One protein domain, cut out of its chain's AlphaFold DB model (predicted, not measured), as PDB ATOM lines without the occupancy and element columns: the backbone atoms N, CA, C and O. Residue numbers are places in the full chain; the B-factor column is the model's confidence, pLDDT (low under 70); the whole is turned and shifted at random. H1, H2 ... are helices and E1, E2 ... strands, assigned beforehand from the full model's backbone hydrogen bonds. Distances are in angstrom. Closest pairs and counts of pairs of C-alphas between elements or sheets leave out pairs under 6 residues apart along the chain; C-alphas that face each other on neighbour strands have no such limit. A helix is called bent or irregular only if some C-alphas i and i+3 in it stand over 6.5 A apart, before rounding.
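AT A GLANCE: This is residues 290 to 381 of the 398 residues of an uncharacterized protein of Chloroflexi bacterium (UniProt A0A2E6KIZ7). Two small antiparallel sheets, the three-stranded E2, E3 and E4 and the two-stranded hairpin E5 and E6, make two walls joined by the tight turn from E4 to E5. The short helix H2 lies by the start of E2, while H1 at one end and the long loop of residues 345 to 361 towards the other make the length. The printed part has 92 residues with two named helices and six named strands, in the order E1 H1 H2 E2 E3 E4 E5 E6; the class is mixed, helices and strands, with under half of the residues in named elements. It is compact, with a radius of gyration of the C-alphas of 12.3 A, and rounded, spanning 34 by 29 by 25 A.

HOW THE PARTS SIT: E1, residues 297 to 300, pairs with no named strand, and it is apart from H1, residues 308 to 313. The closest C-alphas of E1 and H2, residues 320 to 326, are those of Ile 298 and Tyr 326, 7.2 A apart. H1 and H2 are apart. With residues 320 to 324, H2 only grazes the sheet of E2, residues 331 to 336, E3, residues 339 to 344, and E4, residues 362 to 364; the closest C-alphas of H2 and E2 are those of Pro 320 and Phe 331, 5.3 A apart. These strands form a meander, each the antiparallel neighbour of the one before, with E2 and E4 as edge strands. In the hairpin E2 and E3, N 334 and O 341 are 2.8 A apart, within hydrogen-bond range; in the hairpin E3 and E4, N 342 and O 362 are 2.9 A apart. Residues 317 to 318 pair antiparallel with residues 333 to 334 of E2. E4 and E5, residues 368 to 372, meet only through their link. E5 and E6, residues 375 to 380, form an antiparallel hairpin, with N 370 and O 377 2.8 A apart. In H1 every O i to N i+4 pair is within hydrogen-bond range; in H2 1 of 3 is, beside 2 of 4 O i to N i+3 pairs. H2 is irregular, but only just: C-alphas 322 and 325 are 6.9 A apart.

IN THESE COORDINATES: E1 begins at C-alpha 297, (221.209, 286.737, 268.927). H2 measures 10.4 A, E2 16.3 A, E3 16.2 A and E5 12.9 A from first to last C-alpha. E2 begins at C-alpha 331, (240.583, 285.697, 274.420). E6, 16.5 A long, ends at C-alpha 380, (224.595, 282.161, 278.045).

THE WHOLE: The two C-alphas farthest apart are those of Phe 308 and Gly 355, 35.1 A. The printed part has no cut, and the link from E3 to E4, 17 residues, is long. Mean pLDDT of the printed part is 85.1; residues 346 to 349 are under 70.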
ATOM      1  N   LEU A 290     225.836 283.612 272.280       91.69
ATOM      2  CA  LEU A 290     226.273 284.986 272.461       91.69
ATOM      3  C   LEU A 290     225.163 285.944 272.026       91.69
ATOM      4  O   LEU A 290     224.645 285.831 270.910       91.69
ATOM      5  N   LEU A 291     224.840 286.909 272.884       91.06
ATOM      6  CA  LEU A 291     223.916 288.000 272.582       91.06
ATOM      7  C   LEU A 291     224.632 289.356 272.605       91.06
ATOM      8  O   LEU A 291     225.639 289.530 273.300       91.06
ATOM      9  N   ASP A 292     224.079 290.328 271.882       90.06
ATOM     10  CA  ASP A 292     224.496 291.729 271.974       90.06
ATOM     11  C   ASP A 292     223.919 292.432 273.223       90.06
ATOM     12  O   ASP A 292     223.164 291.854 274.012       90.06
ATOM     13  N   SER A 293     224.247 293.716 273.402       87.44
ATOM     14  CA  SER A 293     223.738 294.541 274.507       87.44
ATOM     15  C   SER A 293     222.212 294.716 274.509       87.44
ATOM     16  O   SER A 293     221.638 295.032 275.548       87.44
ATOM     17  N   GLY A 294     221.558 294.533 273.359       86.44
ATOM     18  CA  GLY A 294     220.107 294.578 273.181       86.44
ATOM     19  C   GLY A 294     219.420 293.216 273.318       86.44
ATOM     20  O   GLY A 294     218.210 293.141 273.121       86.44
ATOM     21  N   ARG A 295     220.161 292.157 273.676       85.00
ATOM     22  CA  ARG A 295     219.705 290.754 273.706       85.00
ATOM     23  C   ARG A 295     219.345 290.174 272.333       85.00
ATOM     24  O   ARG A 295     218.639 289.168 272.266       85.00
ATOM     25  N   ASN A 296     219.853 290.748 271.245       88.19
ATOM     26  CA  ASN A 296     219.755 290.129 269.927       88.19
ATOM     27  C   ASN A 296     220.773 288.992 269.806       88.19
ATOM     28  O   ASN A 296     221.906 289.095 270.283       88.19
ATOM     29  N   PHE A 297     220.369 287.909 269.148       89.75
ATOM     30  CA  PHE A 297     221.209 286.737 268.927       89.75
ATOM     31  C   PHE A 297     222.356 287.031 267.948       89.75
ATOM     32  O   PHE A 297     222.120 287.560 266.863       89.75
ATOM     33  N   ILE A 298     223.588 286.659 268.320       90.25
ATOM     34  CA  ILE A 298     224.777 286.787 267.464       90.25
ATOM     35  C   ILE A 298     225.193 285.425 266.906       90.25
ATOM     36  O   ILE A 298     225.336 285.275 265.694       90.25
ATOM     37  N   VAL A 299     225.456 284.450 267.785       90.56
ATOM     38  CA  VAL A 299     225.974 283.133 267.392       90.56
ATOM     39  C   VAL A 299     225.766 282.089 268.490       90.56
ATOM     40  O   VAL A 299     225.899 282.399 269.675       90.56
ATOM     41  N   ASP A 300     225.498 280.846 268.089       90.50
ATOM     42  CA  ASP A 300     225.625 279.659 268.938       90.50
ATOM     43  C   ASP A 300     227.078 279.166 268.881       90.50
ATOM     44  O   ASP A 300     227.635 278.945 267.801       90.50
ATOM     45  N   PHE A 301     227.725 278.997 270.035       90.62
ATOM     46  CA  PHE A 301     229.113 278.541 270.097       90.62
ATOM     47  C   PHE A 301     229.316 277.156 269.467       90.62
ATOM     48  O   PHE A 301     230.422 276.868 269.000       90.62
ATOM     49  N   SER A 302     228.267 276.336 269.399       87.81
ATOM     50  CA  SER A 302     228.245 275.029 268.735       87.81
ATOM     51  C   SER A 302     228.429 275.140 267.216       87.81
ATOM     52  O   SER A 302     229.048 274.266 266.604       87.81
ATOM     53  N   ASP A 303     227.963 276.246 266.624       88.75
ATOM     54  CA  ASP A 303     227.982 276.510 265.179       88.75
ATOM     55  C   ASP A 303     229.221 277.294 264.722       88.75
ATOM     56  O   ASP A 303     229.441 277.526 263.526       88.75
ATOM     57  N   VAL A 304     230.085 277.702 265.656       89.50
ATOM     58  CA  VAL A 304     231.324 278.410 265.326       89.50
ATOM     59  C   VAL A 304     232.245 277.495 264.513       89.50
ATOM     60  O   VAL A 304     232.719 276.457 264.977       89.50
ATOM     61  N   LYS A 305     232.549 277.904 263.273       87.69
ATOM     62  CA  LYS A 305     233.434 277.154 262.372       87.69
ATOM     63  C   LYS A 305     234.861 277.093 262.929       87.69
ATOM     64  O   LYS A 305     235.610 278.066 262.857       87.69
ATOM     65  N   LYS A 306     235.250 275.912 263.407       87.19
ATOM     66  CA  LYS A 306     236.609 275.612 263.883       87.19
ATOM     67  C   LYS A 306     237.538 275.185 262.753       87.19
ATOM     68  O   LYS A 306     237.108 274.578 261.769       87.19
ATOM     69  N   SER A 307     238.835 275.438 262.923       85.38
ATOM     70  CA  SER A 307     239.855 274.852 262.040       85.38
ATOM     71  C   SER A 307     239.975 273.339 262.263       85.38
ATOM     72  O   SER A 307     239.707 272.843 263.359       85.38
ATOM     73  N   PHE A 308     240.400 272.590 261.238       79.88
ATOM     74  CA  PHE A 308     240.539 271.128 261.313       79.88
ATOM     75  C   PHE A 308     241.432 270.687 262.487       79.88
ATOM     76  O   PHE A 308     241.038 269.836 263.283       79.88
ATOM     77  N   LEU A 309     242.583 271.346 262.663       80.88
ATOM     78  CA  LEU A 309     243.510 271.075 263.768       80.88
ATOM     79  C   LEU A 309     242.922 271.452 265.135       80.88
ATOM     80  O   LEU A 309     243.065 270.693 266.088       80.88
ATOM     81  N   SER A 310     242.214 272.584 265.244       80.69
ATOM     82  CA  SER A 310     241.547 273.007 266.489       80.69
ATOM     83  C   SER A 310     240.431 272.042 266.899       80.69
ATOM     84  O   SER A 310     240.260 271.746 268.080       80.69
ATOM     85  N   LYS A 311     239.700 271.491 265.923       82.06
ATOM     86  CA  LYS A 311     238.643 270.499 266.156       82.06
ATOM     87  C   LYS A 311     239.191 269.190 266.736       82.06
ATOM     88  O   LYS A 311     238.524 268.586 267.572       82.06
ATOM     89  N   ILE A 312     240.391 268.780 266.317       82.31
ATOM     90  CA  ILE A 312     241.045 267.547 266.778       82.31
ATOM     91  C   ILE A 312     241.806 267.775 268.088       82.31
ATOM     92  O   ILE A 312     241.612 267.027 269.032       82.31
ATOM     93  N   LEU A 313     242.637 268.811 268.193       83.19
ATOM     94  CA  LEU A 313     243.518 268.997 269.356       83.19
ATOM     95  C   LEU A 313     242.821 269.658 270.548       83.19
ATOM     96  O   LEU A 313     243.185 269.411 271.693       83.19
ATOM     97  N   ASN A 314     241.829 270.513 270.289       83.81
ATOM     98  CA  ASN A 314     241.206 271.355 271.305       83.81
ATOM     99  C   ASN A 314     239.680 271.316 271.177       83.81
ATOM    100  O   ASN A 314     239.041 272.347 270.945       83.81
ATOM    101  N   LYS A 315     239.078 270.126 271.303       86.06
ATOM    102  CA  LYS A 315     237.639 269.901 271.083       86.06
ATOM    103  C   LYS A 315     236.778 270.896 271.866       86.06
ATOM    104  O   LYS A 315     235.910 271.516 271.258       86.06
ATOM    105  N   ASN A 316     237.103 271.139 273.137       90.81
ATOM    106  CA  ASN A 316     236.360 272.012 274.054       90.81
ATOM    107  C   ASN A 316     236.784 273.486 274.071       90.81
ATOM    108  O   ASN A 316     236.471 274.194 275.019       90.81
ATOM    109  N   THR A 317     237.556 273.959 273.099       90.62
ATOM    110  CA  THR A 317     238.072 275.335 273.109       90.62
ATOM    111  C   THR A 317     237.643 276.096 271.863       90.62
ATOM    112  O   THR A 317     237.674 275.525 270.775       90.62
ATOM    113  N   LEU A 318     237.322 277.384 272.001       92.25
ATOM    114  CA  LEU A 318     237.281 278.331 270.884       92.25
ATOM    115  C   LEU A 318     238.455 279.306 270.981       92.25
ATOM    116  O   LEU A 318     238.691 279.926 272.024       92.25
ATOM    117  N   MET A 319     239.216 279.399 269.894       90.19
ATOM    118  CA  MET A 319     240.397 280.253 269.793       90.19
ATOM    119  C   MET A 319     240.017 281.692 269.410       90.19
ATOM    120  O   MET A 319     239.010 281.899 268.732       90.19
ATOM    121  N   PRO A 320     240.852 282.700 269.739       88.25
ATOM    122  CA  PRO A 320     240.582 284.094 269.377       88.25
ATOM    123  C   PRO A 320     240.320 284.308 267.879       88.25
ATOM    124  O   PRO A 320     239.465 285.106 267.500       88.25
ATOM    125  N   SER A 321     241.030 283.575 267.014       86.75
ATOM    126  CA  SER A 321     240.857 283.628 265.558       86.75
ATOM    127  C   SER A 321     239.496 283.104 265.088       86.75
ATOM    128  O   SER A 321     238.986 283.585 264.079       86.75
ATOM    129  N   GLU A 322     238.897 282.160 265.819       88.69
ATOM    130  CA  GLU A 322     237.584 281.568 265.521       88.69
ATOM    131  C   GLU A 322     236.443 282.497 265.970       88.69
ATOM    132  O   GLU A 322     235.384 282.531 265.344       88.69
ATOM    133  N   LEU A 323     236.680 283.301 267.012       87.62
ATOM    134  CA  LEU A 323     235.701 284.239 267.570       87.62
ATOM    135  C   LEU A 323     235.720 285.618 266.881       87.62
ATOM    136  O   LEU A 323     234.687 286.280 266.789       87.62
ATOM    137  N   LYS A 324     236.863 286.027 266.306       86.56
ATOM    138  CA  LYS A 324     237.081 287.361 265.704       86.56
ATOM    139  C   LYS A 324     236.008 287.785 264.688       86.56
ATOM    140  O   LYS A 324     235.697 288.971 264.600       86.56
ATOM    141  N   LYS A 325     235.412 286.840 263.946       86.94
ATOM    142  CA  LYS A 325     234.338 287.113 262.966       86.94
ATOM    143  C   LYS A 325     233.079 287.720 263.608       86.94
ATOM    144  O   LYS A 325     232.358 288.454 262.943       86.94
ATOM    145  N   TYR A 326     232.847 287.459 264.893       86.44
ATOM    146  CA  TYR A 326     231.664 287.902 265.636       86.44
ATOM    147  C   TYR A 326     231.904 289.184 266.445       86.44
ATOM    148  O   TYR A 326     231.113 289.505 267.324       86.44
ATOM    149  N   LYS A 327     233.010 289.908 266.190       84.00
ATOM    150  CA  LYS A 327     233.453 291.080 266.981       84.00
ATOM    151  C   LYS A 327     233.619 290.788 268.485       84.00
ATOM    152  O   LYS A 327     233.653 291.698 269.304       84.00
ATOM    153  N   PHE A 328     233.768 289.513 268.828       83.94
ATOM    154  CA  PHE A 328     233.994 288.991 270.168       83.94
ATOM    155  C   PHE A 328     235.369 288.320 270.129       83.94
ATOM    156  O   PHE A 328     235.529 287.350 269.396       83.94
ATOM    157  N   GLY A 329     236.416 288.862 270.763       71.31
ATOM    158  CA  GLY A 329     237.773 288.408 270.416       71.31
ATOM    159  C   GLY A 329     238.911 288.778 271.365       71.31
ATOM    160  O   GLY A 329     238.717 289.443 272.368       71.31
ATOM    161  N   ASN A 330     240.115 288.301 271.025       78.75
ATOM    162  CA  ASN A 330     241.390 288.383 271.772       78.75
ATOM    163  C   ASN A 330     241.501 287.549 273.066       78.75
ATOM    164  O   ASN A 330     242.507 287.625 273.775       78.75
ATOM    165  N   PHE A 331     240.537 286.672 273.330       86.69
ATOM    166  CA  PHE A 331     240.583 285.697 274.420       86.69
ATOM    167  C   PHE A 331     240.203 284.296 273.931       86.69
ATOM    168  O   PHE A 331     239.553 284.124 272.899       86.69
ATOM    169  N   LYS A 332     240.655 283.283 274.669       90.88
ATOM    170  CA  LYS A 332     240.313 281.875 274.468       90.88
ATOM    171  C   LYS A 332     239.135 281.521 275.372       90.88
ATOM    172  O   LYS A 332     239.173 281.826 276.563       90.88
ATOM    173  N   LEU A 333     238.144 280.817 274.833       91.69
ATOM    174  CA  LEU A 333     237.051 280.237 275.616       91.69
ATOM    175  C   LEU A 333     237.268 278.736 275.767       91.69
ATOM    176  O   LEU A 333     237.489 278.048 274.773       91.69
ATOM    177  N   THR A 334     237.208 278.227 276.995       92.12
ATOM    178  CA  THR A 334     237.295 276.792 277.301       92.12
ATOM    179  C   THR A 334     235.981 276.338 277.918       92.12
ATOM    180  O   THR A 334     235.555 276.877 278.934       92.12
ATOM    181  N   PHE A 335     235.335 275.365 277.292       91.75
ATOM    182  CA  PHE A 335     233.989 274.923 277.624       91.75
ATOM    183  C   PHE A 335     234.040 273.704 278.550       91.75
ATOM    184  O   PHE A 335     234.771 272.739 278.306       91.75
ATOM    185  N   HIS A 336     233.237 273.764 279.607       87.81
ATOM    186  CA  HIS A 336     232.966 272.689 280.557       87.81
ATOM    187  C   HIS A 336     231.453 272.522 280.676       87.81
ATOM    188  O   HIS A 336     230.731 273.459 280.366       87.81
ATOM    189  N   GLU A 337     230.963 271.379 281.159       83.19
ATOM    190  CA  GLU A 337     229.526 271.028 281.136       83.19
ATOM    191  C   GLU A 337     228.565 272.126 281.624       83.19
ATOM    192  O   GLU A 337     227.445 272.207 281.137       83.19
ATOM    193  N   ASN A 338     228.985 272.964 282.579       83.31
ATOM    194  CA  ASN A 338     228.123 273.971 283.207       83.31
ATOM    195  C   ASN A 338     228.677 275.403 283.170       83.31
ATOM    196  O   ASN A 338     228.044 276.318 283.704       83.31
ATOM    197  N   TYR A 339     229.876 275.614 282.627       86.44
ATOM    198  CA  TYR A 339     230.540 276.915 282.676       86.44
ATOM    199  C   TYR A 339     231.568 277.072 281.561       86.44
ATOM    200  O   TYR A 339     232.100 276.101 281.022       86.44
ATOM    201  N   ILE A 340     231.891 278.326 281.257       91.50
ATOM    202  CA  ILE A 340     232.895 278.676 280.256       91.50
ATOM    203  C   ILE A 340     234.029 279.409 280.969       91.50
ATOM    204  O   ILE A 340     233.790 280.354 281.715       91.50
ATOM    205  N   ILE A 341     235.271 278.980 280.764       90.88
ATOM    206  CA  ILE A 341     236.450 279.710 281.231       90.88
ATOM    207  C   ILE A 341     236.897 280.650 280.121       90.88
ATOM    208  O   ILE A 341     237.214 280.205 279.015       90.88
ATOM    209  N   LEU A 342     236.981 281.935 280.439       90.69
ATOM    210  CA  LEU A 342     237.573 282.940 279.577       90.69
ATOM    211  C   LEU A 342     239.018 283.196 280.009       90.69
ATOM    212  O   LEU A 342     239.294 283.630 281.130       90.69
ATOM    213  N   ASN A 343     239.935 282.946 279.078       86.94
ATOM    214  CA  ASN A 343     241.365 283.175 279.228       86.94
ATOM    215  C   ASN A 343     241.796 284.326 278.324       86.94
ATOM    216  O   ASN A 343     241.802 284.179 277.099       86.94
ATOM    217  N   SER A 344     242.179 285.459 278.915       79.44
ATOM    218  CA  SER A 344     242.764 286.555 278.140       79.44
ATOM    219  C   SER A 344     244.109 286.123 277.560       79.44
ATOM    220  O   SER A 344     244.972 285.641 278.292       79.44
ATOM    221  N   VAL A 345     244.279 286.272 276.245       70.00
ATOM    222  CA  VAL A 345     245.539 285.942 275.558       70.00
ATOM    223  C   VAL A 345     246.456 287.169 275.491       70.00
ATOM    224  O   VAL A 345     247.665 287.018 275.346       70.00
ATOM    225  N   ASN A 346     245.906 288.383 275.626       66.19
ATOM    226  CA  ASN A 346     246.649 289.633 275.503       66.19
ATOM    227  C   ASN A 346     246.331 290.592 276.664       66.19
ATOM    228  O   ASN A 346     245.172 290.903 276.926       66.19
ATOM    229  N   VAL A 347     247.371 291.087 277.337       61.00
ATOM    230  CA  VAL A 347     247.286 292.004 278.493       61.00
ATOM    231  C   VAL A 347     246.855 293.427 278.114       61.00
ATOM    232  O   VAL A 347     246.472 294.202 278.985       61.00
ATOM    233  N   ASN A 348     246.873 293.769 276.823       60.97
ATOM    234  CA  ASN A 348     246.654 295.139 276.346       60.97
ATOM    235  C   ASN A 348     245.175 295.542 276.205       60.97
ATOM    236  O   ASN A 348     244.887 296.707 275.938       60.97
ATOM    237  N   HIS A 349     244.233 294.611 276.384       66.31
ATOM    238  CA  HIS A 349     242.800 294.896 276.306       66.31
ATOM    239  C   HIS A 349     242.129 294.640 277.654       66.31
ATOM    240  O   HIS A 349     242.279 293.573 278.247       66.31
ATOM    241  N   THR A 350     241.355 295.615 278.135       76.88
ATOM    242  CA  THR A 350     240.591 295.465 279.377       76.88
ATOM    243  C   THR A 350     239.311 294.682 279.101       76.88
ATOM    244  O   THR A 350     238.335 295.210 278.574       76.88
ATOM    245  N   ILE A 351     239.325 293.397 279.448       86.38
ATOM    246  CA  ILE A 351     238.121 292.563 279.462       86.38
ATOM    247  C   ILE A 351     237.456 292.734 280.825       86.38
ATOM    248  O   ILE A 351     238.130 292.725 281.859       86.38
ATOM    249  N   ARG A 352     236.135 292.899 280.837       87.19
ATOM    250  CA  ARG A 352     235.334 292.953 282.061       87.19
ATOM    251  C   ARG A 352     234.298 291.844 282.049       87.19
ATOM    252  O   ARG A 352     233.646 291.645 281.033       87.19
ATOM    253  N   ILE A 353     234.121 291.165 283.174       88.31
ATOM    254  CA  ILE A 353     233.017 290.229 283.391       88.31
ATOM    255  C   ILE A 353     232.184 290.770 284.544       88.31
ATOM    256  O   ILE A 353     232.728 291.073 285.607       88.31
ATOM    257  N   ASP A 354     230.886 290.956 284.319       88.25
ATOM    258  CA  ASP A 354     229.942 291.491 285.307       88.25
ATOM    259  C   ASP A 354     230.435 292.806 285.931       88.25
ATOM    260  O   ASP A 354     230.417 293.027 287.142       88.25
ATOM    261  N   GLY A 355     230.953 293.677 285.058       82.81
ATOM    262  CA  GLY A 355     231.489 294.994 285.404       82.81
ATOM    263  C   GLY A 355     232.896 294.989 286.013       82.81
ATOM    264  O   GLY A 355     233.488 296.062 286.142       82.81
ATOM    265  N   LYS A 356     233.474 293.826 286.338       86.81
ATOM    266  CA  LYS A 356     234.795 293.718 286.976       86.81
ATOM    267  C   LYS A 356     235.887 293.400 285.954       86.81
ATOM    268  O   LYS A 356     235.707 292.468 285.172       86.81
ATOM    269  N   PRO A 357     237.019 294.130 285.937       85.31
ATOM    270  CA  PRO A 357     238.140 293.783 285.073       85.31
ATOM    271  C   PRO A 357     238.720 292.424 285.470       85.31
ATOM    272  O   PRO A 357     238.831 292.116 286.657       85.31
ATOM    273  N   ILE A 358     239.105 291.628 284.476       84.38
ATOM    274  CA  ILE A 358     239.746 290.329 284.688       84.38
ATOM    275  C   ILE A 358     241.234 290.407 284.330       84.38
ATOM    276  O   ILE A 358     241.612 290.970 283.304       84.38
ATOM    277  N   SER A 359     242.086 289.846 285.184       72.56
ATOM    278  CA  SER A 359     243.541 289.750 284.978       72.56
ATOM    279  C   SER A 359     244.036 288.302 284.893       72.56
ATOM    280  O   SER A 359     245.213 288.057 284.641       72.56
ATOM    281  N   SER A 360     243.139 287.334 285.086       77.56
ATOM    282  CA  SER A 360     243.415 285.900 285.125       77.56
ATOM    283  C   SER A 360     242.236 285.108 284.529       77.56
ATOM    284  O   SER A 360     241.169 285.691 284.296       77.56
ATOM    285  N   PRO A 361     242.412 283.798 284.248       82.31
ATOM    286  CA  PRO A 361     241.323 282.899 283.875       82.31
ATOM    287  C   PRO A 361     240.093 283.100 284.757       82.31
ATOM    288  O   PRO A 361     240.169 282.986 285.981       82.31
ATOM    289  N   SER A 362     238.962 283.410 284.135       85.00
ATOM    290  CA  SER A 362     237.736 283.768 284.847       85.00
ATOM    291  C   SER A 362     236.563 282.936 284.353       85.00
ATOM    292  O   SER A 362     236.465 282.591 283.175       85.00
ATOM    293  N   VAL A 363     235.693 282.560 285.287       88.75
ATOM    294  CA  VAL A 363     234.539 281.707 285.014       88.75
ATOM    295  C   VAL A 363     233.355 282.578 284.612       88.75
ATOM    296  O   VAL A 363     232.912 283.421 285.388       88.75
ATOM    297  N   ILE A 364     232.824 282.326 283.423       84.94
ATOM    298  CA  ILE A 364     231.558 282.858 282.931       84.94
ATOM    299  C   ILE A 364     230.449 281.914 283.397       84.94
ATOM    300  O   ILE A 364     230.437 280.721 283.063       84.94
ATOM    301  N   LYS A 365     229.516 282.456 284.181       79.75
ATOM    302  CA  LYS A 365     228.264 281.782 284.539       79.75
ATOM    303  C   LYS A 365     227.195 282.155 283.506       79.75
ATOM    304  O   LYS A 365     227.372 283.099 282.744       79.75
ATOM    305  N   SER A 366     226.100 281.396 283.442       78.75
ATOM    306  CA  SER A 366     225.030 281.704 282.484       78.75
ATOM    307  C   SER A 366     224.494 283.121 282.707       78.75
ATOM    308  O   SER A 366     224.271 283.502 283.854       78.75
ATOM    309  N   GLU A 367     224.289 283.858 281.615       84.50
ATOM    310  CA  GLU A 367     223.861 285.266 281.579       84.50
ATOM    311  C   GLU A 367     224.892 286.279 282.109       84.50
ATOM    312  O   GLU A 367     224.552 287.437 282.355       84.50
ATOM    313  N   SER A 368     226.165 285.893 282.236       87.94
ATOM    314  CA  SER A 368     227.231 286.845 282.561       87.94
ATOM    315  C   SER A 368     227.434 287.854 281.427       87.94
ATOM    316  O   SER A 368     227.491 287.518 280.240       87.94
ATOM    317  N   SER A 369     227.598 289.113 281.820       90.06
ATOM    318  CA  SER A 369     227.904 290.223 280.927       90.06
ATOM    319  C   SER A 369     229.411 290.317 280.692       90.06
ATOM    320  O   SER A 369     230.200 290.375 281.635       90.06
ATOM    321  N   VAL A 370     229.836 290.316 279.431       89.81
ATOM    322  CA  VAL A 370     231.244 290.364 279.023       89.81
ATOM    323  C   VAL A 370     231.486 291.644 278.233       89.81
ATOM    324  O   VAL A 370     230.998 291.809 277.117       89.81
ATOM    325  N   GLY A 371     232.235 292.568 278.828       87.94
ATOM    326  CA  GLY A 371     232.656 293.822 278.214       87.94
ATOM    327  C   GLY A 371     234.031 293.690 277.563       87.94
ATOM    328  O   GLY A 371     234.989 293.290 278.225       87.94
ATOM    329  N   PHE A 372     234.141 294.055 276.287       86.31
ATOM    330  CA  PHE A 372     235.391 294.008 275.527       86.31
ATOM    331  C   PHE A 372     235.437 295.112 274.460       86.31
ATOM    332  O   PHE A 372     234.500 295.254 273.679       86.31
ATOM    333  N   GLU A 373     236.526 295.894 274.429       82.06
ATOM    334  CA  GLU A 373     236.762 296.972 273.442       82.06
ATOM    335  C   GLU A 373     235.578 297.947 273.275       82.06
ATOM    336  O   GLU A 373     235.244 298.377 272.176       82.06
ATOM    337  N   GLY A 374     234.915 298.290 274.384       80.88
ATOM    338  CA  GLY A 374     233.759 299.194 274.379       80.88
ATOM    339  C   GLY A 374     232.429 298.542 273.983       80.88
ATOM    340  O   GLY A 374     231.398 299.200 274.072       80.88
ATOM    341  N   ASN A 375     232.424 297.257 273.622       86.69
ATOM    342  CA  ASN A 375     231.212 296.479 273.370       86.69
ATOM    343  C   ASN A 375     230.809 295.681 274.616       86.69
ATOM    344  O   ASN A 375     231.666 295.216 275.371       86.69
ATOM    345  N   LEU A 376     229.502 295.496 274.807       90.06
ATOM    346  CA  LEU A 376     228.931 294.664 275.863       90.06
ATOM    347  C   LEU A 376     228.204 293.478 275.233       90.06
ATOM    348  O   LEU A 376     227.316 293.664 274.404       90.06
ATOM    349  N   PHE A 377     228.566 292.279 275.667       91.56
ATOM    350  CA  PHE A 377     227.958 291.026 275.241       91.56
ATOM    351  C   PHE A 377     227.343 290.304 276.433       91.56
ATOM    352  O   PHE A 377     227.793 290.475 277.566       91.56
ATOM    353  N   ILE A 378     226.346 289.464 276.182       90.94
ATOM    354  CA  ILE A 378     225.784 288.564 277.192       90.94
ATOM    355  C   ILE A 378     226.084 287.137 276.749       90.94
ATOM    356  O   ILE A 378     225.784 286.757 275.617       90.94
ATOM    357  N   VAL A 379     226.706 286.358 277.634       89.81
ATOM    358  CA  VAL A 379     227.092 284.971 277.366       89.81
ATOM    359  C   VAL A 379     226.187 284.033 278.154       89.81
ATOM    360  O   VAL A 379     226.143 284.074 279.384       89.81
ATOM    361  N   CYS A 380     225.478 283.158 277.447       87.56
ATOM    362  CA  CYS A 380     224.595 282.161 278.045       87.56
ATOM    363  C   CYS A 380     225.224 280.774 277.920       87.56
ATOM    364  O   CYS A 380     225.566 280.344 276.821       87.56
ATOM    365  N   CYS A 381     225.363 280.065 279.044       81.94
ATOM    366  CA  CYS A 381     226.049 278.768 279.104       81.94
ATOM    367  C   CYS A 381     225.087 277.569 278.999       81.94
ATOM    368  O   CYS A 381     225.546 276.434 278.997       81.94
TER     369      CYS A 381